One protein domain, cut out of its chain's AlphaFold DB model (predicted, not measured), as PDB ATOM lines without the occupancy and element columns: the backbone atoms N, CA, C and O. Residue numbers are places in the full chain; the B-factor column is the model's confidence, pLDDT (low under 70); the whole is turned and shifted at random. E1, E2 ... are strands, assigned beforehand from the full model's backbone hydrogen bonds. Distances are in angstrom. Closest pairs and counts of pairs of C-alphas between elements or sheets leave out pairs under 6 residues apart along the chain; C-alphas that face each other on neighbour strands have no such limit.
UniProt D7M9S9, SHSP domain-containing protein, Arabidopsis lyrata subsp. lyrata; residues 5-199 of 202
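AT A GLANCE: This is residues 5 to 199 of the 202 residues of the protein "SHSP domain-containing protein" of Arabidopsis lyrata subsp. lyrata (UniProt D7M9S9). With little regular structure, the domain has a sandwich of two four-stranded sheets, E1 E10 E9 E8 and E6 E7 E12 E11, at one end; hairpins E2-E3 and E4-E5 lie toward the other, and loop 73 to 115 leads back. The 195 printed residues have no named helix and twelve strands, E1 to E12 in order, antiparallel, all strand, holding 71 residues. It is compact, radius of gyration of the C-alphas 18.0 A, but elongated, 62 by 36 by 30 A.

IN THESE COORDINATES: E10, residues 165 to 174, spans 28.0 A from C-alpha 165 at (-11.423, 63.524, 139.459); E9 is 148 to 155, E8 140 to 145, E1 25 to 27. E6 is 116 to 120, E7 126 to 131, E11 186 to 190, E12 193 to 198, ending at (-13.808, 88.844, 139.232). E2 is 33 to 37, E3 43 to 47, E4 57 to 62, E5 67 to 72.

HOW THE PARTS SIT: E8 E9 E10 form a meander, successive antiparallel neighbours; N 153 and O 167 are 2.9 A apart. The closest C-alphas of E7 and E10, Val 128 and Val 171, are 7.4 A apart.

THE WHOLE: The printed part has no cut. Links E5 to E6 and E10 to E11 are long. Residues 72 to 115, among others, are under pLDDT 70.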
ATOM      1  N   VAL A   5     -21.827  88.612 142.291       84.06
ATOM      2  CA  VAL A   5     -22.433  88.108 143.522       84.06
ATOM      3  C   VAL A   5     -22.065  86.629 143.662       84.06
ATOM      4  O   VAL A   5     -22.242  85.879 142.702       84.06
ATOM      5  N   PRO A   6     -21.549  86.172 144.813       82.12
ATOM      6  CA  PRO A   6     -21.257  84.756 145.029       82.12
ATOM      7  C   PRO A   6     -22.539  83.908 144.955       82.12
ATOM      8  O   PRO A   6     -23.569  84.297 145.502       82.12
ATOM      9  N   LEU A   7     -22.485  82.753 144.281       73.31
ATOM     10  CA  LEU A   7     -23.663  81.887 144.073       73.31
ATOM     11  C   LEU A   7     -23.860  80.808 145.147       73.31
ATOM     12  O   LEU A   7     -24.925  80.201 145.217       73.31
ATOM     13  N   SER A   8     -22.862  80.564 145.990       58.44
ATOM     14  CA  SER A   8     -22.903  79.489 146.985       58.44
ATOM     15  C   SER A   8     -23.589  79.909 148.295       58.44
ATOM     16  O   SER A   8     -23.069  80.780 148.986       58.44
ATOM     17  N   THR A   9     -24.679  79.229 148.686       46.69
ATOM     18  CA  THR A   9     -25.145  78.991 150.088       46.69
ATOM     19  C   THR A   9     -26.010  77.702 150.129       46.69
ATOM     20  O   THR A   9     -26.622  77.455 149.084       46.69
ATOM     21  N   PRO A  10     -26.111  76.869 151.223       47.94
ATOM     22  CA  PRO A  10     -26.025  77.175 152.688       47.94
ATOM     23  C   PRO A  10     -25.356  76.097 153.630       47.94
ATOM     24  O   PRO A  10     -25.037  75.009 153.159       47.94
ATOM     25  N   PRO A  11     -25.247  76.284 154.978       43.28
ATOM     26  CA  PRO A  11     -25.130  77.512 155.764       43.28
ATOM     27  C   PRO A  11     -23.659  77.816 156.123       43.28
ATOM     28  O   PRO A  11     -22.838  76.916 156.295       43.28
ATOM     29  N   GLN A  12     -23.346  79.094 156.361       41.09
ATOM     30  CA  GLN A  12     -22.306  79.429 157.335       41.09
ATOM     31  C   GLN A  12     -22.865  79.024 158.699       41.09
ATOM     32  O   GLN A  12     -23.522  79.814 159.373       41.09
ATOM     33  N   SER A  13     -22.724  77.748 159.055       34.06
ATOM     34  CA  SER A  13     -22.936  77.341 160.435       34.06
ATOM     35  C   SER A  13     -22.034  78.232 161.303       34.06
ATOM     36  O   SER A  13     -20.846  78.347 160.986       34.06
ATOM     37  N   PRO A  14     -22.555  78.876 162.365       40.44
ATOM     38  CA  PRO A  14     -21.727  79.587 163.346       40.44
ATOM     39  C   PRO A  14     -20.604  78.697 163.902       40.44
ATOM     40  O   PRO A  14     -19.573  79.184 164.356       40.44
ATOM     41  N   GLU A  15     -20.804  77.382 163.814       42.59
ATOM     42  CA  GLU A  15     -19.864  76.325 164.142       42.59
ATOM     43  C   GLU A  15     -19.363  75.724 162.822       42.59
ATOM     44  O   GLU A  15     -20.054  74.937 162.183       42.59
ATOM     45  N   GLY A  16     -18.216  76.183 162.327       37.66
ATOM     46  CA  GLY A  16     -17.702  75.780 161.019       37.66
ATOM     47  C   GLY A  16     -17.517  74.262 160.881       37.66
ATOM     48  O   GLY A  16     -16.841  73.634 161.694       37.66
ATOM     49  N   PHE A  17     -18.041  73.689 159.797       31.95
ATOM     50  CA  PHE A  17     -17.877  72.277 159.454       31.95
ATOM     51  C   PHE A  17     -17.457  72.131 157.984       31.95
ATOM     52  O   PHE A  17     -18.047  72.773 157.123       31.95
ATOM     53  N   TYR A  18     -16.482  71.261 157.694       40.81
ATOM     54  CA  TYR A  18     -16.097  70.880 156.329       40.81
ATOM     55  C   TYR A  18     -17.134  69.922 155.741       40.81
ATOM     56  O   TYR A  18     -17.630  69.048 156.436       40.81
ATOM     57  N   ALA A  19     -17.461  70.028 154.457       41.78
ATOM     58  CA  ALA A  19     -18.222  68.980 153.784       41.78
ATOM     59  C   ALA A  19     -17.315  67.749 153.601       41.78
ATOM     60  O   ALA A  19     -16.197  67.881 153.104       41.78
ATOM     61  N   ILE A  20     -17.780  66.552 153.991       49.34
ATOM     62  CA  ILE A  20     -17.061  65.277 153.758       49.34
ATOM     63  C   ILE A  20     -16.747  65.099 152.257       49.34
ATOM     64  O   ILE A  20     -15.819  64.397 151.858       49.34
ATOM     65  N   ASN A  21     -17.516  65.781 151.414       60.12
ATOM     66  CA  ASN A  21     -17.381  65.895 149.981       60.12
ATOM     67  C   ASN A  21     -17.080  67.337 149.553       60.12
ATOM     68  O   ASN A  21     -17.739  68.295 149.941       60.12
ATOM     69  N   ASN A  22     -16.136  67.490 148.633       70.19
ATOM     70  CA  ASN A  22     -16.004  68.735 147.896       70.19
ATOM     71  C   ASN A  22     -17.264  68.938 147.031       70.19
ATOM     72  O   ASN A  22     -17.550  68.109 146.169       70.19
ATOM     73  N   GLN A  23     -18.008  70.028 147.246       71.69
ATOM     74  CA  GLN A  23     -19.270  70.301 146.538       71.69
ATOM     75  C   GLN A  23     -19.114  70.445 145.016       71.69
ATOM     76  O   GLN A  23     -20.088  70.324 144.278       71.69
ATOM     77  N   PHE A  24     -17.892  70.697 144.545       77.50
ATOM     78  CA  PHE A  24     -17.572  70.785 143.129       77.50
ATOM     79  C   PHE A  24     -17.159  69.436 142.542       77.50
ATOM     80  O   PHE A  24     -17.135  69.315 141.326       77.50
ATOM     81  N   LEU A  25     -16.840  68.419 143.351       79.81
ATOM     82  CA  LEU A  25     -16.455  67.097 142.855       79.81
ATOM     83  C   LEU A  25     -17.671  66.383 142.254       79.81
ATOM     84  O   LEU A  25     -18.578  65.949 142.961       79.81
ATOM     85  N   THR A  26     -17.666  66.225 140.935       81.00
ATOM     86  CA  THR A  26     -18.769  65.609 140.182       81.00
ATOM     87  C   THR A  26     -18.521  64.142 139.843       81.00
ATOM     88  O   THR A  26     -19.475  63.378 139.713       81.00
ATOM     89  N   SER A  27     -17.256  63.720 139.730       79.19
ATOM     90  CA  SER A  27     -16.877  62.317 139.519       79.19
ATOM     91  C   SER A  27     -15.477  62.008 140.058       79.19
ATOM     92  O   SER A  27     -14.657  62.914 140.210       79.19
ATOM     93  N   GLY A  28     -15.217  60.727 140.343       76.25
ATOM     94  CA  GLY A  28     -13.980  60.229 140.959       76.25
ATOM     95  C   GLY A  28     -14.153  59.832 142.435       76.25
ATOM     96  O   GLY A  28     -15.273  59.884 142.953       76.25
ATOM     97  N   PRO A  29     -13.067  59.419 143.123       73.19
ATOM     98  CA  PRO A  29     -13.113  58.982 144.518       73.19
ATOM     99  C   PRO A  29     -13.570  60.120 145.425       73.19
ATOM    100  O   PRO A  29     -13.034  61.229 145.337       73.19
ATOM    101  N   LYS A  30     -14.541  59.860 146.301       71.44
ATOM    102  CA  LYS A  30     -15.076  60.858 147.239       71.44
ATOM    103  C   LYS A  30     -14.276  60.854 148.543       71.44
ATOM    104  O   LYS A  30     -13.469  59.960 148.775       71.44
ATOM    105  N   GLY A  31     -14.473  61.882 149.366       67.56
ATOM    106  CA  GLY A  31     -13.715  62.056 150.605       67.56
ATOM    107  C   GLY A  31     -12.344  62.707 150.409       67.56
ATOM    108  O   GLY A  31     -11.776  62.709 149.313       67.56
ATOM    109  N   PHE A  32     -11.824  63.265 151.499       67.62
ATOM    110  CA  PHE A  32     -10.490  63.863 151.568       67.62
ATOM    111  C   PHE A  32      -9.401  62.843 151.921       67.62
ATOM    112  O   PHE A  32      -8.233  63.131 151.704       67.62
ATOM    113  N   THR A  33      -9.765  61.656 152.417       69.25
ATOM    114  CA  THR A  33      -8.823  60.571 152.717       69.25
ATOM    115  C   THR A  33      -9.300  59.259 152.104       69.25
ATOM    116  O   THR A  33     -10.489  58.949 152.141       69.25
ATOM    117  N   GLU A  34      -8.374  58.471 151.561       70.56
ATOM    118  CA  GLU A  34      -8.643  57.151 150.986       70.56
ATOM    119  C   GLU A  34      -7.552  56.161 151.390       70.56
ATOM    120  O   GLU A  34      -6.365  56.493 151.358       70.56
ATOM    121  N   PHE A  35      -7.967  54.942 151.740       73.00
ATOM    122  CA  PHE A  35      -7.080  53.828 152.070       73.00
ATOM    123  C   PHE A  35      -7.429  52.625 151.209       73.00
ATOM    124  O   PHE A  35      -8.597  52.250 151.103       73.00
ATOM    125  N   LYS A  36      -6.417  51.993 150.617       69.81
ATOM    126  CA  LYS A  36      -6.611  50.809 149.784       69.81
ATOM    127  C   LYS A  36      -5.435  49.853 149.920       69.81
ATOM    128  O   LYS A  36      -4.298  50.239 149.672       69.81
ATOM    129  N   MET A  37      -5.721  48.599 150.262       72.56
ATOM    130  CA  MET A  37      -4.744  47.518 150.125       72.56
ATOM    131  C   MET A  37      -4.590  47.177 148.645       72.56
ATOM    132  O   MET A  37      -5.574  46.930 147.940       72.56
ATOM    133  N   LEU A  38      -3.357  47.210 148.167       77.06
ATOM    134  CA  LEU A  38      -2.988  46.878 146.804       77.06
ATOM    135  C   LEU A  38      -2.775  45.366 146.661       77.06
ATOM    136  O   LEU A  38      -2.620  44.636 147.638       77.06
ATOM    137  N   VAL A  39      -2.793  44.882 145.417       75.19
ATOM    138  CA  VAL A  39      -2.677  43.442 145.097       75.19
ATOM    139  C   VAL A  39      -1.321  42.870 145.518       75.19
ATOM    140  O   VAL A  39      -1.214  41.686 145.812       75.19
ATOM    141  N   ASN A  40      -0.293  43.713 145.563       82.88
ATOM    142  CA  ASN A  40       1.042  43.384 146.046       82.88
ATOM    143  C   ASN A  40       1.195  43.555 147.568       82.88
ATOM    144  O   ASN A  40       2.320  43.612 148.043       82.88
ATOM    145  N   GLU A  41       0.084  43.660 148.304       77.50
ATOM    146  CA  GLU A  41       0.030  43.838 149.762       77.50
ATOM    147  C   GLU A  41       0.523  45.204 150.274       77.50
ATOM    148  O   GLU A  41       0.496  45.450 151.480       77.50
ATOM    149  N   ASP A  42       0.877  46.137 149.385       79.00
ATOM    150  CA  ASP A  42       1.184  47.516 149.770       79.00
ATOM    151  C   ASP A  42      -0.086  48.280 150.176       79.00
ATOM    152  O   ASP A  42      -1.179  48.051 149.651       79.00
ATOM    153  N   MET A  43       0.052  49.252 151.078       74.25
ATOM    154  CA  MET A  43      -1.040  50.153 151.450       74.25
ATOM    155  C   MET A  43      -0.936  51.471 150.681       74.25
ATOM    156  O   MET A  43       0.024  52.223 150.834       74.25
ATOM    157  N   PHE A  44      -1.961  51.785 149.894       76.38
ATOM    158  CA  PHE A  44      -2.149  53.104 149.306       76.38
ATOM    159  C   PHE A  44      -2.915  54.002 150.277       76.38
ATOM    160  O   PHE A  44      -3.997  53.636 150.743       76.38
ATOM    161  N   VAL A  45      -2.363  55.188 150.538       76.25
ATOM    162  CA  VAL A  45      -2.999  56.241 151.330       76.25
ATOM    163  C   VAL A  45      -3.007  57.521 150.509       76.25
ATOM    164  O   VAL A  45      -1.961  57.969 150.039       76.25
ATOM    165  N   ARG A  46      -4.180  58.133 150.360       77.12
ATOM    166  CA  ARG A  46      -4.343  59.447 149.733       77.12
ATOM    167  C   ARG A  46      -4.949  60.408 150.735       77.12
ATOM    168  O   ARG A  46      -5.888  60.040 151.434       77.12
ATOM    169  N   MET A  47      -4.434  61.631 150.760       75.88
ATOM    170  CA  MET A  47      -4.993  62.742 151.523       75.88
ATOM    171  C   MET A  47      -5.043  63.995 150.667       75.88
ATOM    172  O   MET A  47      -4.061  64.346 150.015       75.88
ATOM    173  N   ASP A  48      -6.175  64.679 150.700       74.38
ATOM    174  CA  ASP A  48      -6.365  65.952 150.033       74.38
ATOM    175  C   ASP A  48      -5.907  67.074 150.968       74.38
ATOM    176  O   ASP A  48      -6.522  67.341 151.998       74.38
ATOM    177  N   LEU A  49      -4.816  67.739 150.591       74.81
ATOM    178  CA  LEU A  49      -4.214  68.842 151.339       74.81
ATOM    179  C   LEU A  49      -4.232  70.136 150.502       74.81
ATOM    180  O   LEU A  49      -3.176  70.608 150.075       74.81
ATOM    181  N   PRO A  50      -5.414  70.711 150.202       74.25
ATOM    182  CA  PRO A  50      -5.497  71.922 149.392       74.25
ATOM    183  C   PRO A  50      -4.772  73.087 150.080       74.25
ATOM    184  O   PRO A  50      -4.910  73.324 151.278       74.25
ATOM    185  N   GLY A  51      -3.971  73.821 149.313       73.31
ATOM    186  CA  GLY A  51      -3.224  74.992 149.770       73.31
ATOM    187  C   GLY A  51      -1.879  74.654 150.412       73.31
ATOM    188  O   GLY A  51      -1.033  75.541 150.558       73.31
ATOM    189  N   VAL A  52      -1.634  73.381 150.720       74.81
ATOM    190  CA  VAL A  52      -0.369  72.899 151.270       74.81
ATOM    191  C   VAL A  52       0.623  72.685 150.125       74.81
ATOM    192  O   VAL A  52       0.319  71.958 149.180       74.81
ATOM    193  N   PRO A  53       1.797  73.331 150.152       75.44
ATOM    194  CA  PRO A  53       2.835  73.068 149.164       75.44
ATOM    195  C   PRO A  53       3.468  71.689 149.384       75.44
ATOM    196  O   PRO A  53       3.499  71.200 150.511       75.44
ATOM    197  N   GLU A  54       4.029  71.084 148.336       76.31
ATOM    198  CA  GLU A  54       4.674  69.765 148.438       76.31
ATOM    199  C   GLU A  54       5.781  69.741 149.503       76.31
ATOM    200  O   GLU A  54       5.843  68.810 150.303       76.31
ATOM    201  N   GLU A  55       6.593  70.803 149.604       79.88
ATOM    202  CA  GLU A  55       7.631  70.910 150.638       79.88
ATOM    203  C   GLU A  55       7.083  71.030 152.072       79.88
ATOM    204  O   GLU A  55       7.831  70.895 153.040       79.88
ATOM    205  N   GLY A  56       5.787  71.314 152.210       74.19
ATOM    206  CA  GLY A  56       5.089  71.415 153.483       74.19
ATOM    207  C   GLY A  56       4.666  70.064 154.054       74.19
ATOM    208  O   GLY A  56       4.218  70.014 155.193       74.19
ATOM    209  N   VAL A  57       4.797  68.964 153.309       78.25
ATOM    210  CA  VAL A  57       4.393  67.632 153.776       78.25
ATOM    211  C   VAL A  57       5.619  66.830 154.203       78.25
ATOM    212  O   VAL A  57       6.561  66.643 153.437       78.25
ATOM    213  N   ARG A  58       5.604  66.312 155.434       80.31
ATOM    214  CA  ARG A  58       6.632  65.407 155.962       80.31
ATOM    215  C   ARG A  58       5.985  64.135 156.475       80.31
ATOM    216  O   ARG A  58       5.022  64.193 157.234       80.31
ATOM    217  N   VAL A  59       6.538  62.992 156.088       77.88
ATOM    218  CA  VAL A  59       6.047  61.675 156.501       77.88
ATOM    219  C   VAL A  59       7.116  60.998 157.342       77.88
ATOM    220  O   VAL A  59       8.268  60.889 156.923       77.88
ATOM    221  N   PHE A  60       6.730  60.541 158.525       78.50
ATOM    222  CA  PHE A  60       7.586  59.815 159.450       78.50
ATOM    223  C   PHE A  60       6.971  58.451 159.732       78.50
ATOM    224  O   PHE A  60       5.782  58.347 160.024       78.50
ATOM    225  N   LEU A  61       7.793  57.409 159.667       74.38
ATOM    226  CA  LEU A  61       7.430  56.087 160.155       74.38
ATOM    227  C   LEU A  61       8.018  55.944 161.556       74.38
ATOM    228  O   LEU A  61       9.238  56.022 161.705       74.38
ATOM    229  N   ASP A  62       7.177  55.740 162.567       70.19
ATOM    230  CA  ASP A  62       7.662  55.330 163.881       70.19
ATOM    231  C   ASP A  62       7.891  53.805 163.863       70.19
ATOM    232  O   ASP A  62       6.918  53.043 163.803       70.19
ATOM    233  N   PRO A  63       9.153  53.330 163.897       62.00
ATOM    234  CA  PRO A  63       9.458  51.906 163.795       62.00
ATOM    235  C   PRO A  63       9.046  51.113 165.043       62.00
ATOM    236  O   PRO A  63       8.982  49.888 164.983       62.00
ATOM    237  N   PHE A  64       8.772  51.782 166.167       63.06
ATOM    238  CA  PHE A  64       8.365  51.147 167.420       63.06
ATOM    239  C   PHE A  64       6.849  51.117 167.590       63.06
ATOM    240  O   PHE A  64       6.327  50.186 168.201       63.06
ATOM    241  N   LEU A  65       6.142  52.112 167.050       61.12
ATOM    242  CA  LEU A  65       4.686  52.211 167.157       61.12
ATOM    243  C   LEU A  65       3.942  51.656 165.936       61.12
ATOM    244  O   LEU A  65       2.729  51.489 166.020       61.12
ATOM    245  N   LEU A  66       4.633  51.353 164.825       65.12
ATOM    246  CA  LEU A  66       4.008  50.983 163.541       65.12
ATOM    247  C   LEU A  66       2.978  52.034 163.072       65.12
ATOM    248  O   LEU A  66       1.996  51.711 162.408       65.12
ATOM    249  N   VAL A  67       3.206  53.304 163.426       60.72
ATOM    250  CA  VAL A  67       2.344  54.436 163.068       60.72
ATOM    251  C   VAL A  67       3.031  55.279 161.999       60.72
ATOM    252  O   VAL A  67       4.208  55.628 162.119       60.72
ATOM    253  N   ILE A  68       2.273  55.647 160.964       66.69
ATOM    254  CA  ILE A  68       2.672  56.657 159.982       66.69
ATOM    255  C   ILE A  68       2.206  58.020 160.499       66.69
ATOM    256  O   ILE A  68       1.009  58.257 160.646       66.69
ATOM    257  N   THR A  69       3.144  58.923 160.765       68.94
ATOM    258  CA  THR A  69       2.861  60.311 161.147       68.94
ATOM    259  C   THR A  69       3.053  61.219 159.944       68.94
ATOM    260  O   THR A  69       4.127  61.240 159.344       68.94
ATOM    261  N   ILE A  70       2.030  62.002 159.608       72.00
ATOM    262  CA  ILE A  70       2.092  63.006 158.544       72.00
ATOM    263  C   ILE A  70       2.039  64.382 159.198       72.00
ATOM    264  O   ILE A  70       1.043  64.741 159.820       72.00
ATOM    265  N   GLN A  71       3.121  65.140 159.061       72.50
ATOM    266  CA  GLN A  71       3.200  66.534 159.468       72.50
ATOM    267  C   GLN A  71       2.982  67.422 158.247       72.50
ATOM    268  O   GLN A  71       3.588  67.216 157.197       72.50
ATOM    269  N   VAL A  72       2.121  68.422 158.408       69.25
ATOM    270  CA  VAL A  72       1.697  69.314 157.333       69.25
ATOM    271  C   VAL A  72       1.969  70.761 157.733       69.25
ATOM    272  O   VAL A  72       1.548  71.211 158.796       69.25
ATOM    273  N   GLU A  73       2.661  71.494 156.870       67.19
ATOM    274  CA  GLU A  73       2.991  72.908 157.001       67.19
ATOM    275  C   GLU A  73       2.362  73.670 155.829       67.19
ATOM    276  O   GLU A  73       2.685  73.446 154.664       67.19
ATOM    277  N   SER A  74       1.455  74.599 156.132       59.84
ATOM    278  CA  SER A  74       0.872  75.497 155.132       59.84
ATOM    279  C   SER A  74       1.454  76.896 155.280       59.84
ATOM    280  O   SER A  74       1.467  77.463 156.368       59.84
ATOM    281  N   LYS A  75       1.901  77.482 154.164       52.59
ATOM    282  CA  LYS A  75       2.385  78.873 154.110       52.59
ATOM    283  C   LYS A  75       1.253  79.905 154.082       52.59
ATOM    284  O   LYS A  75       1.537  81.098 154.094       52.59
ATOM    285  N   GLN A  76      -0.013  79.481 154.001       52.19
ATOM    286  CA  GLN A  76      -1.134  80.415 153.854       52.19
ATOM    287  C   GLN A  76      -1.396  81.261 155.113       52.19
ATOM    288  O   GLN A  76      -2.095  82.266 155.004       52.19
ATOM    289  N   ILE A  77      -0.814  80.927 156.275       40.28
ATOM    290  CA  ILE A  77      -0.865  81.756 157.489       40.28
ATOM    291  C   ILE A  77       0.478  81.667 158.230       40.28
ATOM    292  O   ILE A  77       1.053  80.595 158.377       40.28
ATOM    293  N   GLU A  78       0.954  82.804 158.730       34.31
ATOM    294  CA  GLU A  78       2.188  83.035 159.501       34.31
ATOM    295  C   GLU A  78       2.182  82.383 160.911       34.31
ATOM    296  O   GLU A  78       2.718  82.928 161.873       34.31
ATOM    297  N   GLN A  79       1.554  81.212 161.074       39.06
ATOM    298  CA  GLN A  79       1.527  80.455 162.329       39.06
ATOM    299  C   GLN A  79       1.977  79.009 162.121       39.06
ATOM    300  O   GLN A  79       1.274  78.168 161.569       39.06
ATOM    301  N   HIS A  80       3.174  78.735 162.635       38.53
ATOM    302  CA  HIS A  80       3.818  77.430 162.665       38.53
ATOM    303  C   HIS A  80       3.118  76.532 163.700       38.53
ATOM    304  O   HIS A  80       3.197  76.801 164.902       38.53
ATOM    305  N   ARG A  81       2.423  75.471 163.275       40.50
ATOM    306  CA  ARG A  81       1.872  74.473 164.205       40.50
ATOM    307  C   ARG A  81       1.847  73.071 163.595       40.50
ATOM    308  O   ARG A  81       1.206  72.852 162.579       40.50
ATOM    309  N   SER A  82       2.522  72.135 164.260       39.66
ATOM    310  CA  SER A  82       2.546  70.708 163.924       39.66
ATOM    311  C   SER A  82       1.355  69.987 164.570       39.66
ATOM    312  O   SER A  82       1.079  70.203 165.752       39.66
ATOM    313  N   SER A  83       0.663  69.126 163.824       42.78
ATOM    314  CA  SER A  83      -0.384  68.225 164.327       42.78
ATOM    315  C   SER A  83      -0.060  66.772 163.960       42.78
ATOM    316  O   SER A  83       0.532  66.514 162.915       42.78
ATOM    317  N   CYS A  84      -0.433  65.830 164.832       36.66
ATOM    318  CA  CYS A  84      -0.353  64.383 164.595       36.66
ATOM    319  C   CYS A  84      -1.784  63.832 164.491       36.66
ATOM    320  O   CYS A  84      -2.646  64.256 165.262       36.66
ATOM    321  N   ILE A  85      -2.051  62.913 163.558       47.56
ATOM    322  CA  ILE A  85      -3.410  62.429 163.251       47.56
ATOM    323  C   ILE A  85      -3.452  60.902 163.356       47.56
ATOM    324  O   ILE A  85      -2.601  60.227 162.785       47.56
ATOM    325  N   ASP A  86      -4.472  60.379 164.039       40.78
ATOM    326  CA  ASP A  86      -4.889  58.973 163.974       40.78
ATOM    327  C   ASP A  86      -5.920  58.823 162.842       40.78
ATOM    328  O   ASP A  86      -6.986  59.446 162.879       40.78
ATOM    329  N   LEU A  87      -5.587  58.070 161.793       46.66
ATOM    330  CA  LEU A  87      -6.402  57.989 160.581       46.66
ATOM    331  C   LEU A  87      -7.150  56.661 160.535       46.66
ATOM    332  O   LEU A  87      -6.576  55.610 160.256       46.66
ATOM    333  N   ARG A  88      -8.464  56.716 160.735       48.69
ATOM    334  CA  ARG A  88      -9.349  55.589 160.430       48.69
ATOM    335  C   ARG A  88      -9.807  55.713 158.982       48.69
ATOM    336  O   ARG A  88     -10.390  56.729 158.615       48.69
ATOM    337  N   GLY A  89      -9.508  54.712 158.158       45.16
ATOM    338  CA  GLY A  89      -9.847  54.751 156.738       45.16
ATOM    339  C   GLY A  89     -11.336  54.615 156.436       45.16
ATOM    340  O   GLY A  89     -12.038  53.859 157.102       45.16
ATOM    341  N   THR A  90     -11.801  55.343 155.417       55.22
ATOM    342  CA  THR A  90     -13.178  55.309 154.894       55.22
ATOM    343  C   THR A  90     -13.206  54.753 153.467       55.22
ATOM    344  O   THR A  90     -12.292  55.026 152.688       55.22
ATOM    345  N   ASP A  91     -14.247  53.989 153.114       58.75
ATOM    346  CA  ASP A  91     -14.457  53.478 151.750       58.75
ATOM    347  C   ASP A  91     -14.822  54.639 150.799       58.75
ATOM    348  O   ASP A  91     -15.825  55.314 151.037       58.75
ATOM    349  N   PRO A  92     -14.065  54.891 149.711       54.97
ATOM    350  CA  PRO A  92     -14.318  55.994 148.776       54.97
ATOM    351  C   PRO A  92     -15.662  55.915 148.025       54.97
ATOM    352  O   PRO A  92     -16.059  56.902 147.396       54.97
ATOM    353  N   ASN A  93     -16.358  54.772 148.066       58.12
ATOM    354  CA  ASN A  93     -17.691  54.582 147.484       58.12
ATOM    355  C   ASN A  93     -18.825  54.650 148.515       58.12
ATOM    356  O   ASN A  93     -19.987  54.481 148.137       58.12
ATOM    357  N   ASP A  94     -18.516  54.895 149.792       60.09
ATOM    358  CA  ASP A  94     -19.516  54.943 150.855       60.09
ATOM    359  C   ASP A  94     -20.544  56.068 150.578       60.09
ATOM    360  O   ASP A  94     -20.173  57.242 150.442       60.09
ATOM    361  N   PRO A  95     -21.852  55.746 150.487       54.72
ATOM    362  CA  PRO A  95     -22.916  56.730 150.305       54.72
ATOM    363  C   PRO A  95     -22.942  57.823 151.384       54.72
ATOM    364  O   PRO A  95     -23.421  58.923 151.108       54.72
ATOM    365  N   ALA A  96     -22.412  57.567 152.584       55.25
ATOM    366  CA  ALA A  96     -22.278  58.554 153.656       55.25
ATOM    367  C   ALA A  96     -21.245  59.655 153.343       55.25
ATOM    368  O   ALA A  96     -21.306  60.730 153.935       55.25
ATOM    369  N   LEU A  97     -20.351  59.438 152.367       49.62
ATOM    370  CA  LEU A  97     -19.455  60.462 151.810       49.62
ATOM    371  C   LEU A  97     -20.141  61.300 150.710       49.62
ATOM    372  O   LEU A  97     -19.474  61.951 149.902       49.62
ATOM    373  N   THR A  98     -21.474  61.254 150.619       42.09
ATOM    374  CA  THR A  98     -22.274  61.984 149.627       42.09
ATOM    375  C   THR A  98     -23.346  62.836 150.307       42.09
ATOM    376  O   THR A  98     -23.981  62.404 151.263       42.09
ATOM    377  N   GLY A  99     -23.571  64.051 149.798       43.94
ATOM    378  CA  GLY A  99     -24.624  64.955 150.282       43.94
ATOM    379  C   GLY A  99     -24.094  66.224 150.964       43.94
ATOM    380  O   GLY A  99     -22.893  66.417 151.040       43.94
ATOM    381  N   PRO A 100     -24.964  67.130 151.436       40.78
ATOM    382  CA  PRO A 100     -24.573  68.410 152.047       40.78
ATOM    383  C   PRO A 100     -24.078  68.272 153.500       40.78
ATOM    384  O   PRO A 100     -23.998  69.262 154.225       40.78
ATOM    385  N   VAL A 101     -23.829  67.044 153.967       43.47
ATOM    386  CA  VAL A 101     -23.528  66.753 155.370       43.47
ATOM    387  C   VAL A 101     -22.079  67.121 155.668       43.47
ATOM    388  O   VAL A 101     -21.143  66.620 155.042       43.47
ATOM    389  N   LEU A 102     -21.910  68.009 156.644       45.69
ATOM    390  CA  LEU A 102     -20.620  68.549 157.036       45.69
ATOM    391  C   LEU A 102     -20.047  67.754 158.228       45.69
ATOM    392  O   LEU A 102     -20.727  67.584 159.237       45.69
ATOM    393  N   GLN A 103     -18.803  67.275 158.131       47.84
ATOM    394  CA  GLN A 103     -18.014  66.758 159.255       47.84
ATOM    395  C   GLN A 103     -16.644  67.452 159.311       47.84
ATOM    396  O   GLN A 103     -16.033  67.711 158.276       47.84
ATOM    397  N   PRO A 104     -16.122  67.752 160.509       44.38
ATOM    398  CA  PRO A 104     -14.849  68.445 160.657       44.38
ATOM    399  C   PRO A 104     -13.693  67.642 160.048       44.38
ATOM    400  O   PRO A 104     -13.499  66.467 160.359       44.38
ATOM    401  N   HIS A 105     -12.901  68.298 159.198       44.53
ATOM    402  CA  HIS A 105     -11.645  67.743 158.716       44.53
ATOM    403  C   HIS A 105     -10.680  67.622 159.912       44.53
ATOM    404  O   HIS A 105     -10.476  68.618 160.608       44.53
ATOM    405  N   PRO A 106     -10.047  66.462 160.167       50.59
ATOM    406  CA  PRO A 106      -9.122  66.291 161.295       50.59
ATOM    407  C   PRO A 106      -7.942  67.279 161.289       50.59
ATOM    408  O   PRO A 106      -7.310  67.498 162.318       50.59
ATOM    409  N   MET A 107      -7.660  67.892 160.131       51.06
ATOM    410  CA  MET A 107      -6.628  68.921 159.921       51.06
ATOM    411  C   MET A 107      -7.207  70.324 159.693       51.06
ATOM    412  O   MET A 107      -6.545  71.170 159.098       51.06
ATOM    413  N   ALA A 108      -8.457  70.573 160.093       46.12
ATOM    414  CA  ALA A 108      -9.055  71.902 160.092       46.12
ATOM    415  C   ALA A 108      -8.334  72.788 161.121       46.12
ATOM    416  O   ALA A 108      -8.745  72.908 162.276       46.12
ATOM    417  N   PHE A 109      -7.229  73.406 160.708       49.62
ATOM    418  CA  PHE A 109      -6.687  74.579 161.388       49.62
ATOM    419  C   PHE A 109      -7.770  75.676 161.393       49.62
ATOM    420  O   PHE A 109      -8.615  75.686 160.498       49.62
ATOM    421  N   PRO A 110      -7.802  76.597 162.372       45.78
ATOM    422  CA  PRO A 110      -8.982  77.424 162.649       45.78
ATOM    423  C   PRO A 110      -9.376  78.444 161.564       45.78
ATOM    424  O   PRO A 110     -10.177  79.329 161.852       45.78
ATOM    425  N   LEU A 111      -8.856  78.379 160.335       45.16
ATOM    426  CA  LEU A 111      -9.201  79.335 159.293       45.16
ATOM    427  C   LEU A 111      -9.492  78.689 157.933       45.16
ATOM    428  O   LEU A 111      -8.637  78.098 157.277       45.16
ATOM    429  N   THR A 112     -10.736  78.949 157.520       46.81
ATOM    430  CA  THR A 112     -11.455  78.586 156.293       46.81
ATOM    431  C   THR A 112     -11.919  77.131 156.259       46.81
ATOM    432  O   THR A 112     -11.144  76.192 156.135       46.81
ATOM    433  N   THR A 113     -13.226  76.959 156.446       52.47
ATOM    434  CA  THR A 113     -13.845  75.693 156.861       52.47
ATOM    435  C   THR A 113     -14.605  74.994 155.729       52.47
ATOM    436  O   THR A 113     -15.339  74.050 155.985       52.47
ATOM    437  N   MET A 114     -14.465  75.469 154.483       58.03
ATOM    438  CA  MET A 114     -15.278  75.056 153.331       58.03
ATOM    439  C   MET A 114     -14.427  74.948 152.057       58.03
ATOM    440  O   MET A 114     -13.500  75.730 151.870       58.03
ATOM    441  N   ALA A 115     -14.817  74.064 151.129       67.31
ATOM    442  CA  ALA A 115     -14.216  73.932 149.788       67.31
ATOM    443  C   ALA A 115     -14.463  75.149 148.862       67.31
ATOM    444  O   ALA A 115     -14.059  75.154 147.698       67.31
ATOM    445  N   TYR A 116     -15.177  76.156 149.366       77.31
ATOM    446  CA  TYR A 116     -15.530  77.400 148.701       77.31
ATOM    447  C   TYR A 116     -15.426  78.554 149.693       77.31
ATOM    448  O   TYR A 116     -15.964  78.479 150.799       77.31
ATOM    449  N   GLU A 117     -14.839  79.661 149.267       78.81
ATOM    450  CA  GLU A 117     -14.845  80.909 150.017       78.81
ATOM    451  C   GLU A 117     -15.002  82.086 149.058       78.81
ATOM    452  O   GLU A 117     -14.526  82.058 147.924       78.81
ATOM    453  N   SER A 118     -15.662  83.150 149.505       82.88
ATOM    454  CA  SER A 118     -15.762  84.373 148.716       82.88
ATOM    455  C   SER A 118     -15.731  85.610 149.588       82.88
ATOM    456  O   SER A 118     -16.340  85.633 150.658       82.88
ATOM    457  N   LYS A 119     -15.079  86.660 149.093       85.56
ATOM    458  CA  LYS A 119     -14.983  87.954 149.762       85.56
ATOM    459  C   LYS A 119     -15.007  89.083 148.743       85.56
ATOM    460  O   LYS A 119     -14.296  89.041 147.741       85.56
ATOM    461  N   GLN A 120     -15.785  90.120 149.031       85.56
ATOM    462  CA  GLN A 120     -15.739  91.357 148.262       85.56
ATOM    463  C   GLN A 120     -14.538  92.199 148.705       85.56
ATOM    464  O   GLN A 120     -14.319  92.408 149.902       85.56
ATOM    465  N   LEU A 121     -13.729  92.630 147.742       86.56
ATOM    466  CA  LEU A 121     -12.535  93.429 147.975       86.56
ATOM    467  C   LEU A 121     -12.878  94.930 148.006       86.56
ATOM    468  O   LEU A 121     -13.882  95.343 147.421       86.56
ATOM    469  N   PRO A 122     -12.053  95.770 148.666       86.25
ATOM    470  CA  PRO A 122     -12.283  97.217 148.736       86.25
ATOM    471  C   PRO A 122     -12.314  97.930 147.376       86.25
ATOM    472  O   PRO A 122     -12.923  98.987 147.255       86.25
ATOM    473  N   ASP A 123     -11.665  97.360 146.358       84.75
ATOM    474  CA  ASP A 123     -11.648  97.854 144.975       84.75
ATOM    475  C   ASP A 123     -12.895  97.446 144.159       84.75
ATOM    476  O   ASP A 123     -12.994  97.747 142.969       84.75
ATOM    477  N   GLY A 124     -13.854  96.759 144.789       84.19
ATOM    478  CA  GLY A 124     -15.095  96.288 144.177       84.19
ATOM    479  C   GLY A 124     -14.978  94.946 143.451       84.19
ATOM    480  O   GLY A 124     -15.997  94.441 142.976       84.19
ATOM    481  N   LYS A 125     -13.784  94.335 143.379       88.94
ATOM    482  CA  LYS A 125     -13.623  92.982 142.827       88.94
ATOM    483  C   LYS A 125     -14.215  91.937 143.782       88.94
ATOM    484  O   LYS A 125     -14.196  92.096 145.003       88.94
ATOM    485  N   LEU A 126     -14.706  90.829 143.236       89.19
ATOM    486  CA  LEU A 126     -15.073  89.643 144.007       89.19
ATOM    487  C   LEU A 126     -13.911  88.646 143.964       89.19
ATOM    488  O   LEU A 126     -13.567  88.143 142.895       89.19
ATOM    489  N   HIS A 127     -13.327  88.352 145.124       89.50
ATOM    490  CA  HIS A 127     -12.401  87.236 145.278       89.50
ATOM    491  C   HIS A 127     -13.194  85.967 145.577       89.50
ATOM    492  O   HIS A 127     -14.005  85.949 146.508       89.50
ATOM    493  N   VAL A 128     -12.953  84.913 144.805       89.38
ATOM    494  CA  VAL A 128     -13.526  83.585 145.024       89.38
ATOM    495  C   VAL A 128     -12.398  82.574 145.109       89.38
ATOM    496  O   VAL A 128     -11.551  82.523 144.227       89.38
ATOM    497  N   ARG A 129     -12.416  81.745 146.143       87.25
ATOM    498  CA  ARG A 129     -11.527  80.605 146.312       87.25
ATOM    499  C   ARG A 129     -12.335  79.319 146.183       87.25
ATOM    500  O   ARG A 129     -13.400  79.187 146.782       87.25
ATOM    501  N   VAL A 130     -11.792  78.368 145.438       85.94
ATOM    502  CA  VAL A 130     -12.349  77.036 145.233       85.94
ATOM    503  C   VAL A 130     -11.253  76.005 145.451       85.94
ATOM    504  O   VAL A 130     -10.201  76.073 144.816       85.94
ATOM    505  N   ASP A 131     -11.501  75.029 146.313       84.06
ATOM    506  CA  ASP A 131     -10.592  73.900 146.472       84.06
ATOM    507  C   ASP A 131     -10.847  72.899 145.337       84.06
ATOM    508  O   ASP A 131     -11.965  72.425 145.148       84.06
ATOM    509  N   MET A 132      -9.812  72.573 144.568       86.06
ATOM    510  CA  MET A 132      -9.816  71.534 143.537       86.06
ATOM    511  C   MET A 132      -8.523  70.709 143.667       86.06
ATOM    512  O   MET A 132      -7.600  70.854 142.860       86.06
ATOM    513  N   PRO A 133      -8.398  69.893 144.734       85.56
ATOM    514  CA  PRO A 133      -7.165  69.178 145.030       85.56
ATOM    515  C   PRO A 133      -6.797  68.219 143.898       85.56
ATOM    516  O   PRO A 133      -7.645  67.518 143.346       85.56
ATOM    517  N   GLY A 134      -5.512  68.210 143.552       83.00
ATOM    518  CA  GLY A 134      -4.974  67.403 142.459       83.00
ATOM    519  C   GLY A 134      -5.205  67.974 141.060       83.00
ATOM    520  O   GLY A 134      -4.671  67.399 140.119       83.00
ATOM    521  N   VAL A 135      -5.950  69.076 140.892       88.44
ATOM    522  CA  VAL A 135      -6.090  69.751 139.591       88.44
ATOM    523  C   VAL A 135      -4.823  70.569 139.299       88.44
ATOM    524  O   VAL A 135      -4.498  71.474 140.077       88.44
ATOM    525  N   PRO A 136      -4.099  70.279 138.203       86.31
ATOM    526  CA  PRO A 136      -2.973  71.088 137.751       86.31
ATOM    527  C   PRO A 136      -3.372  72.533 137.432       86.31
ATOM    528  O   PRO A 136      -4.494  72.808 137.005       86.31
ATOM    529  N   SER A 137      -2.433  73.468 137.581       85.88
ATOM    530  CA  SER A 137      -2.677  74.894 137.322       85.88
ATOM    531  C   SER A 137      -2.996  75.230 135.862       85.88
ATOM    532  O   SER A 137      -3.443  76.331 135.579       85.88
ATOM    533  N   ASP A 138      -2.751  74.319 134.929       87.44
ATOM    534  CA  ASP A 138      -3.063  74.444 133.506       87.44
ATOM    535  C   ASP A 138      -4.280  73.605 133.078       87.44
ATOM    536  O   ASP A 138      -4.705  73.700 131.929       87.44
ATOM    537  N   ASN A 139      -4.888  72.838 133.994       88.94
ATOM    538  CA  ASN A 139      -5.991  71.918 133.695       88.94
ATOM    539  C   ASN A 139      -7.316  72.314 134.368       88.94
ATOM    540  O   ASN A 139      -8.078  71.479 134.869       88.94
ATOM    541  N   PHE A 140      -7.591  73.616 134.393       92.00
ATOM    542  CA  PHE A 140      -8.876  74.161 134.810       92.00
ATOM    543  C   PHE A 140      -9.377  75.198 133.806       92.00
ATOM    544  O   PHE A 140      -8.633  75.737 132.989       92.00
ATOM    545  N   THR A 141     -10.676  75.467 133.832       92.19
ATOM    546  CA  THR A 141     -11.331  76.408 132.924       92.19
ATOM    547  C   THR A 141     -12.319  77.264 133.693       92.19
ATOM    548  O   THR A 141     -13.040  76.780 134.567       92.19
ATOM    549  N   VAL A 142     -12.363  78.547 133.337       92.00
ATOM    550  CA  VAL A 142     -13.347  79.510 133.830       92.00
ATOM    551  C   VAL A 142     -14.142  80.015 132.637       92.00
ATOM    552  O   VAL A 142     -13.575  80.564 131.691       92.00
ATOM    553  N   SER A 143     -15.458  79.839 132.678       90.12
ATOM    554  CA  SER A 143     -16.364  80.326 131.640       90.12
ATOM    555  C   SER A 143     -17.422  81.237 132.238       90.12
ATOM    556  O   SER A 143     -17.862  81.038 133.371       90.12
ATOM    557  N   VAL A 144     -17.854  82.225 131.457       88.25
ATOM    558  CA  VAL A 144     -18.999  83.067 131.804       88.25
ATOM    559  C   VAL A 144     -20.079  82.861 130.758       88.25
ATOM    560  O   VAL A 144     -19.814  82.981 129.565       88.25
ATOM    561  N   THR A 145     -21.278  82.489 131.192       84.75
ATOM    562  CA  THR A 145     -22.410  82.233 130.291       84.75
ATOM    563  C   THR A 145     -23.693  82.713 130.943       84.75
ATOM    564  O   THR A 145     -24.010  82.297 132.057       84.75
ATOM    565  N   ASN A 146     -24.441  83.589 130.272       81.81
ATOM    566  CA  ASN A 146     -25.640  84.231 130.815       81.81
ATOM    567  C   ASN A 146     -25.379  84.899 132.179       81.81
ATOM    568  O   ASN A 146     -26.191  84.801 133.099       81.81
ATOM    569  N   GLY A 147     -24.205  85.518 132.342       80.62
ATOM    570  CA  GLY A 147     -23.767  86.105 133.611       80.62
ATOM    571  C   GLY A 147     -23.382  85.099 134.707       80.62
ATOM    572  O   GLY A 147     -23.007  85.524 135.793       80.62
ATOM    573  N   ARG A 148     -23.419  83.782 134.469       87.06
ATOM    574  CA  ARG A 148     -22.938  82.771 135.428       87.06
ATOM    575  C   ARG A 148     -21.465  82.495 135.219       87.06
ATOM    576  O   ARG A 148     -21.068  82.115 134.122       87.06
ATOM    577  N   VAL A 149     -20.678  82.638 136.278       89.38
ATOM    578  CA  VAL A 149     -19.272  82.243 136.313       89.38
ATOM    579  C   VAL A 149     -19.203  80.786 136.753       89.38
ATOM    580  O   VAL A 149     -19.556  80.461 137.890       89.38
ATOM    581  N   LYS A 150     -18.739  79.919 135.856       90.75
ATOM    582  CA  LYS A 150     -18.548  78.489 136.092       90.75
ATOM    583  C   LYS A 150     -17.064  78.155 136.103       90.75
ATOM    584  O   LYS A 150     -16.308  78.664 135.275       90.75
ATOM    585  N   VAL A 151     -16.670  77.275 137.019       92.00
ATOM    586  CA  VAL A 151     -15.313  76.725 137.101       92.00
ATOM    587  C   VAL A 151     -15.380  75.224 136.900       92.00
ATOM    588  O   VAL A 151     -16.219  74.556 137.506       92.00
ATOM    589  N   THR A 152     -14.489  74.696 136.068       92.38
ATOM    590  CA  THR A 152     -14.272  73.257 135.904       92.38
ATOM    591  C   THR A 152     -12.793  72.930 136.020       92.38
ATOM    592  O   THR A 152     -11.963  73.746 135.631       92.38
ATOM    593  N   GLY A 153     -12.453  71.739 136.501       91.88
ATOM    594  CA  GLY A 153     -11.065  71.294 136.605       91.88
ATOM    595  C   GLY A 153     -10.955  69.778 136.634       91.88
ATOM    596  O   GLY A 153     -11.834  69.103 137.170       91.88
ATOM    597  N   GLU A 154      -9.885  69.243 136.057       90.56
ATOM    598  CA  GLU A 154      -9.634  67.802 136.016       90.56
ATOM    599  C   GLU A 154      -8.327  67.464 136.739       90.56
ATOM    600  O   GLU A 154      -7.248  67.951 136.400       90.56
ATOM    601  N   ALA A 155      -8.436  66.626 137.768       88.06
ATOM    602  CA  ALA A 155      -7.296  66.055 138.461       88.06
ATOM    603  C   ALA A 155      -6.995  64.691 137.826       88.06
ATOM    604  O   ALA A 155      -7.848  63.797 137.890       88.06
ATOM    605  N   PRO A 156      -5.823  64.502 137.202       85.25
ATOM    606  CA  PRO A 156      -5.479  63.238 136.570       85.25
ATOM    607  C   PRO A 156      -5.308  62.124 137.607       85.25
ATOM    608  O   PRO A 156      -5.100  62.363 138.798       85.25
ATOM    609  N   ALA A 157      -5.366  60.878 137.139       80.31
ATOM    610  CA  ALA A 157      -5.002  59.737 137.965       80.31
ATOM    611  C   ALA A 157      -3.496  59.765 138.281       80.31
ATOM    612  O   ALA A 157      -2.663  59.826 137.375       80.31
ATOM    613  N   VAL A 158      -3.142  59.683 139.562       66.56
ATOM    614  CA  VAL A 158      -1.757  59.606 140.033       66.56
ATOM    615  C   VAL A 158      -1.434  58.134 140.287       66.56
ATOM    616  O   VAL A 158      -1.543  57.622 141.399       66.56
ATOM    617  N   GLY A 159      -1.082  57.430 139.210       61.44
ATOM    618  CA  GLY A 159      -0.655  56.029 139.240       61.44
ATOM    619  C   GLY A 159      -1.736  55.012 138.862       61.44
ATOM    620  O   GLY A 159      -2.890  55.340 138.607       61.44
ATOM    621  N   HIS A 160      -1.343  53.736 138.828       56.69
ATOM    622  CA  HIS A 160      -2.170  52.627 138.327       56.69
ATOM    623  C   HIS A 160      -3.414  52.311 139.170       56.69
ATOM    624  O   HIS A 160      -4.253  51.510 138.758       56.69
ATOM    625  N   HIS A 161      -3.521  52.894 140.364       56.81
ATOM    626  CA  HIS A 161      -4.532  52.524 141.352       56.81
ATOM    627  C   HIS A 161      -5.482  53.657 141.725       56.81
ATOM    628  O   HIS A 161      -6.443  53.394 142.453       56.81
ATOM    629  N   SER A 162      -5.245  54.868 141.212       62.81
ATOM    630  CA  SER A 162      -6.128  56.012 141.403       62.81
ATOM    631  C   SER A 162      -7.010  56.201 140.167       62.81
ATOM    632  O   SER A 162      -6.607  55.926 139.038       62.81
ATOM    633  N   SER A 163      -8.227  56.686 140.376       69.69
ATOM    634  CA  SER A 163      -9.020  57.299 139.312       69.69
ATOM    635  C   SER A 163      -8.840  58.813 139.364       69.69
ATOM    636  O   SER A 163      -8.571  59.383 140.426       69.69
ATOM    637  N   GLY A 164      -8.934  59.460 138.202       82.06
ATOM    638  CA  GLY A 164      -8.966  60.916 138.127       82.06
ATOM    639  C   GLY A 164     -10.235  61.480 138.766       82.06
ATOM    640  O   GLY A 164     -11.171  60.746 139.107       82.06
ATOM    641  N   ARG A 165     -10.272  62.800 138.924       85.88
ATOM    642  CA  ARG A 165     -11.423  63.524 139.459       85.88
ATOM    643  C   ARG A 165     -11.807  64.670 138.553       85.88
ATOM    644  O   ARG A 165     -10.948  65.394 138.063       85.88
ATOM    645  N   PHE A 166     -13.110  64.872 138.412       87.69
ATOM    646  CA  PHE A 166     -13.645  66.015 137.688       87.69
ATOM    647  C   PHE A 166     -14.424  66.925 138.629       87.69
ATOM    648  O   PHE A 166     -15.376  66.500 139.296       87.69
ATOM    649  N   TYR A 167     -14.030  68.193 138.650       88.81
ATOM    650  CA  TYR A 167     -14.642  69.252 139.429       88.81
ATOM    651  C   TYR A 167     -15.428  70.193 138.513       88.81
ATOM    652  O   TYR A 167     -14.953  70.561 137.440       88.81
ATOM    653  N   SER A 168     -16.626  70.605 138.922       89.56
ATOM    654  CA  SER A 168     -17.462  71.556 138.192       89.56
ATOM    655  C   SER A 168     -18.457  72.246 139.124       89.56
ATOM    656  O   SER A 168     -19.212  71.576 139.823       89.56
ATOM    657  N   GLY A 169     -18.565  73.573 139.048       86.69
ATOM    658  CA  GLY A 169     -19.706  74.287 139.621       86.69
ATOM    659  C   GLY A 169     -19.761  75.778 139.316       86.69
ATOM    660  O   GLY A 169     -18.784  76.390 138.881       86.69
ATOM    661  N   ASP A 170     -20.947  76.339 139.542       88.12
ATOM    662  CA  ASP A 170     -21.220  77.768 139.433       88.12
ATOM    663  C   ASP A 170     -20.746  78.468 140.714       88.12
ATOM    664  O   ASP A 170     -21.144  78.095 141.817       88.12
ATOM    665  N   VAL A 171     -19.901  79.490 140.577       86.56
ATOM    666  CA  VAL A 171     -19.242  80.143 141.721       86.56
ATOM    667  C   VAL A 171     -19.719  81.573 141.953       86.56
ATOM    668  O   VAL A 171     -19.748  82.046 143.087       86.56
ATOM    669  N   ALA A 172     -20.147  82.264 140.897       88.19
ATOM    670  CA  ALA A 172     -20.649  83.629 140.983       88.19
ATOM    671  C   ALA A 172     -21.657  83.937 139.870       88.19
ATOM    672  O   ALA A 172     -21.677  83.295 138.821       88.19
ATOM    673  N   MET A 173     -22.481  84.949 140.106       86.88
ATOM    674  CA  MET A 173     -23.460  85.502 139.184       86.88
ATOM    675  C   MET A 173     -23.182  86.986 139.005       86.88
ATOM    676  O   MET A 173     -23.047  87.721 139.978       86.88
ATOM    677  N   LEU A 174     -23.145  87.449 137.766       82.44
ATOM    678  CA  LEU A 174     -23.139  88.868 137.461       82.44
ATOM    679  C   LEU A 174     -24.550  89.418 137.653       82.44
ATOM    680  O   LEU A 174     -25.528  88.828 137.200       82.44
ATOM    681  N   SER A 175     -24.669  90.579 138.290       73.00
ATOM    682  CA  SER A 175     -25.962  91.218 138.553       73.00
ATOM    683  C   SER A 175     -26.716  91.629 137.280       73.00
ATOM    684  O   SER A 175     -27.879  92.014 137.353       73.00
ATOM    685  N   THR A 176     -26.062  91.567 136.118       69.31
ATOM    686  CA  THR A 176     -26.677  91.718 134.800       69.31
ATOM    687  C   THR A 176     -26.311  90.516 133.927       69.31
ATOM    688  O   THR A 176     -25.134  90.143 133.908       69.31
ATOM    689  N   PRO A 177     -27.257  89.945 133.162       64.88
ATOM    690  CA  PRO A 177     -26.996  88.849 132.234       64.88
ATOM    691  C   PRO A 177     -26.237  89.374 131.008       64.88
ATOM    692  O   PRO A 177     -26.813  89.638 129.957       64.88
ATOM    693  N   VAL A 178     -24.937  89.589 131.183       68.62
ATOM    694  CA  VAL A 178     -24.003  90.003 130.138       68.62
ATOM    695  C   VAL A 178     -22.947  88.920 130.020       68.62
ATOM    696  O   VAL A 178     -22.358  88.507 131.022       68.62
ATOM    697  N   ASP A 179     -22.698  88.474 128.794       68.00
ATOM    698  CA  ASP A 179     -21.548  87.632 128.507       68.00
ATOM    699  C   ASP A 179     -20.310  88.515 128.432       68.00
ATOM    700  O   ASP A 179     -20.186  89.416 127.600       68.00
ATOM    701  N   ILE A 180     -19.399  88.272 129.359       72.81
ATOM    702  CA  ILE A 180     -18.112  88.945 129.424       72.81
ATOM    703  C   ILE A 180     -17.022  87.972 128.989       72.81
ATOM    704  O   ILE A 180     -17.100  86.775 129.279       72.81
ATOM    705  N   PRO A 181     -15.962  88.466 128.342       75.38
ATOM    706  CA  PRO A 181     -14.817  87.625 128.060       75.38
ATOM    707  C   PRO A 181     -14.188  87.110 129.363       75.38
ATOM    708  O   PRO A 181     -13.850  87.904 130.245       75.38
ATOM    709  N   SER A 182     -13.984  85.795 129.469       77.00
ATOM    710  CA  SER A 182     -13.399  85.157 130.658       77.00
ATOM    711  C   SER A 182     -11.982  85.645 130.975       77.00
ATOM    712  O   SER A 182     -11.602  85.654 132.139       77.00
ATOM    713  N   HIS A 183     -11.235  86.152 129.983       81.50
ATOM    714  CA  HIS A 183      -9.903  86.744 130.181       81.50
ATOM    715  C   HIS A 183      -9.896  87.978 131.100       81.50
ATOM    716  O   HIS A 183      -8.831  88.416 131.526       81.50
ATOM    717  N   ARG A 184     -11.062  88.577 131.384       85.25
ATOM    718  CA  ARG A 184     -11.186  89.673 132.356       85.25
ATOM    719  C   ARG A 184     -11.146  89.186 133.806       85.25
ATOM    720  O   ARG A 184     -10.982  90.013 134.696       85.25
ATOM    721  N   ILE A 185     -11.343  87.890 134.041       88.94
ATOM    722  CA  ILE A 185     -11.237  87.270 135.360       88.94
ATOM    723  C   ILE A 185      -9.784  86.843 135.541       88.94
ATOM    724  O   ILE A 185      -9.276  86.015 134.785       88.94
ATOM    725  N   GLU A 186      -9.110  87.403 136.541       91.62
ATOM    726  CA  GLU A 186      -7.758  86.959 136.881       91.62
ATOM    727  C   GLU A 186      -7.864  85.630 137.635       91.62
ATOM    728  O   GLU A 186      -8.733  85.460 138.496       91.62
ATOM    729  N   THR A 187      -6.994  84.680 137.303       90.94
ATOM    730  CA  THR A 187      -7.013  83.335 137.886       90.94
ATOM    731  C   THR A 187      -5.667  83.014 138.524       90.94
ATOM    732  O   THR A 187      -4.613  83.377 138.002       90.94
ATOM    733  N   ILE A 188      -5.704  82.364 139.685       87.88
ATOM    734  CA  ILE A 188      -4.531  81.970 140.466       87.88
ATOM    735  C   ILE A 188      -4.741  80.521 140.893       87.88
ATOM    736  O   ILE A 188      -5.534  80.260 141.789       87.88
ATOM    737  N   ALA A 189      -4.038  79.573 140.281       87.12
ATOM    738  CA  ALA A 189      -4.107  78.169 140.679       87.12
ATOM    739  C   ALA A 189      -2.794  77.740 141.328       87.12
ATOM    740  O   ALA A 189      -1.726  77.850 140.726       87.12
ATOM    741  N   LYS A 190      -2.864  77.270 142.575       84.75
ATOM    742  CA  LYS A 190      -1.691  76.807 143.317       84.75
ATOM    743  C   LYS A 190      -2.077  75.763 144.356       84.75
ATOM    744  O   LYS A 190      -3.003  75.981 145.131       84.75
ATOM    745  N   ASN A 191      -1.326  74.662 144.405       79.50
ATOM    746  CA  ASN A 191      -1.455  73.616 145.427       79.50
ATOM    747  C   ASN A 191      -2.897  73.090 145.581       79.50
ATOM    748  O   ASN A 191      -3.401  72.965 146.694       79.50
ATOM    749  N   GLY A 192      -3.605  72.857 144.472       78.31
ATOM    750  CA  GLY A 192      -4.992  72.382 144.514       78.31
ATOM    751  C   GLY A 192      -6.022  73.418 144.983       78.31
ATOM    752  O   GLY A 192      -7.140  73.044 145.329       78.31
ATOM    753  N   VAL A 193      -5.666  74.706 145.007       84.88
ATOM    754  CA  VAL A 193      -6.576  75.828 145.285       84.88
ATOM    755  C   VAL A 193      -6.631  76.740 144.068       84.88
ATOM    756  O   VAL A 193      -5.593  77.179 143.569       84.88
ATOM    757  N   ILE A 194      -7.845  77.047 143.616       88.50
ATOM    758  CA  ILE A 194      -8.126  77.980 142.527       88.50
ATOM    759  C   ILE A 194      -8.709  79.261 143.122       88.50
ATOM    760  O   ILE A 194      -9.779  79.255 143.725       88.50
ATOM    761  N   GLY A 195      -8.003  80.369 142.942       89.50
ATOM    762  CA  GLY A 195      -8.446  81.723 143.234       89.50
ATOM    763  C   GLY A 195      -8.896  82.437 141.962       89.50
ATOM    764  O   GLY A 195      -8.238  82.356 140.927       89.50
ATOM    765  N   LEU A 196     -10.006  83.159 142.049       90.69
ATOM    766  CA  LEU A 196     -10.551  84.009 140.998       90.69
ATOM    767  C   LEU A 196     -10.691  85.432 141.525       90.69
ATOM    768  O   LEU A 196     -11.237  85.639 142.609       90.69
ATOM    769  N   LEU A 197     -10.268  86.412 140.732       91.19
ATOM    770  CA  LEU A 197     -10.568  87.823 140.959       91.19
ATOM    771  C   LEU A 197     -11.484  88.300 139.839       91.19
ATOM    772  O   LEU A 197     -11.060  88.520 138.703       91.19
ATOM    773  N   ILE A 198     -12.765  88.436 140.167       90.25
ATOM    774  CA  ILE A 198     -13.808  88.844 139.232       90.25
ATOM    775  C   ILE A 198     -13.983  90.363 139.363       90.25
ATOM    776  O   ILE A 198     -14.405  90.827 140.426       90.25
ATOM    777  N   PRO A 199     -13.653  91.161 138.333       87.12
ATOM    778  CA  PRO A 199     -13.779  92.609 138.421       87.12
ATOM    779  C   PRO A 199     -15.240  93.074 138.398       87.12
ATOM    780  O   PRO A 199     -16.118  92.333 137.961       87.12
TER     781      PRO A 199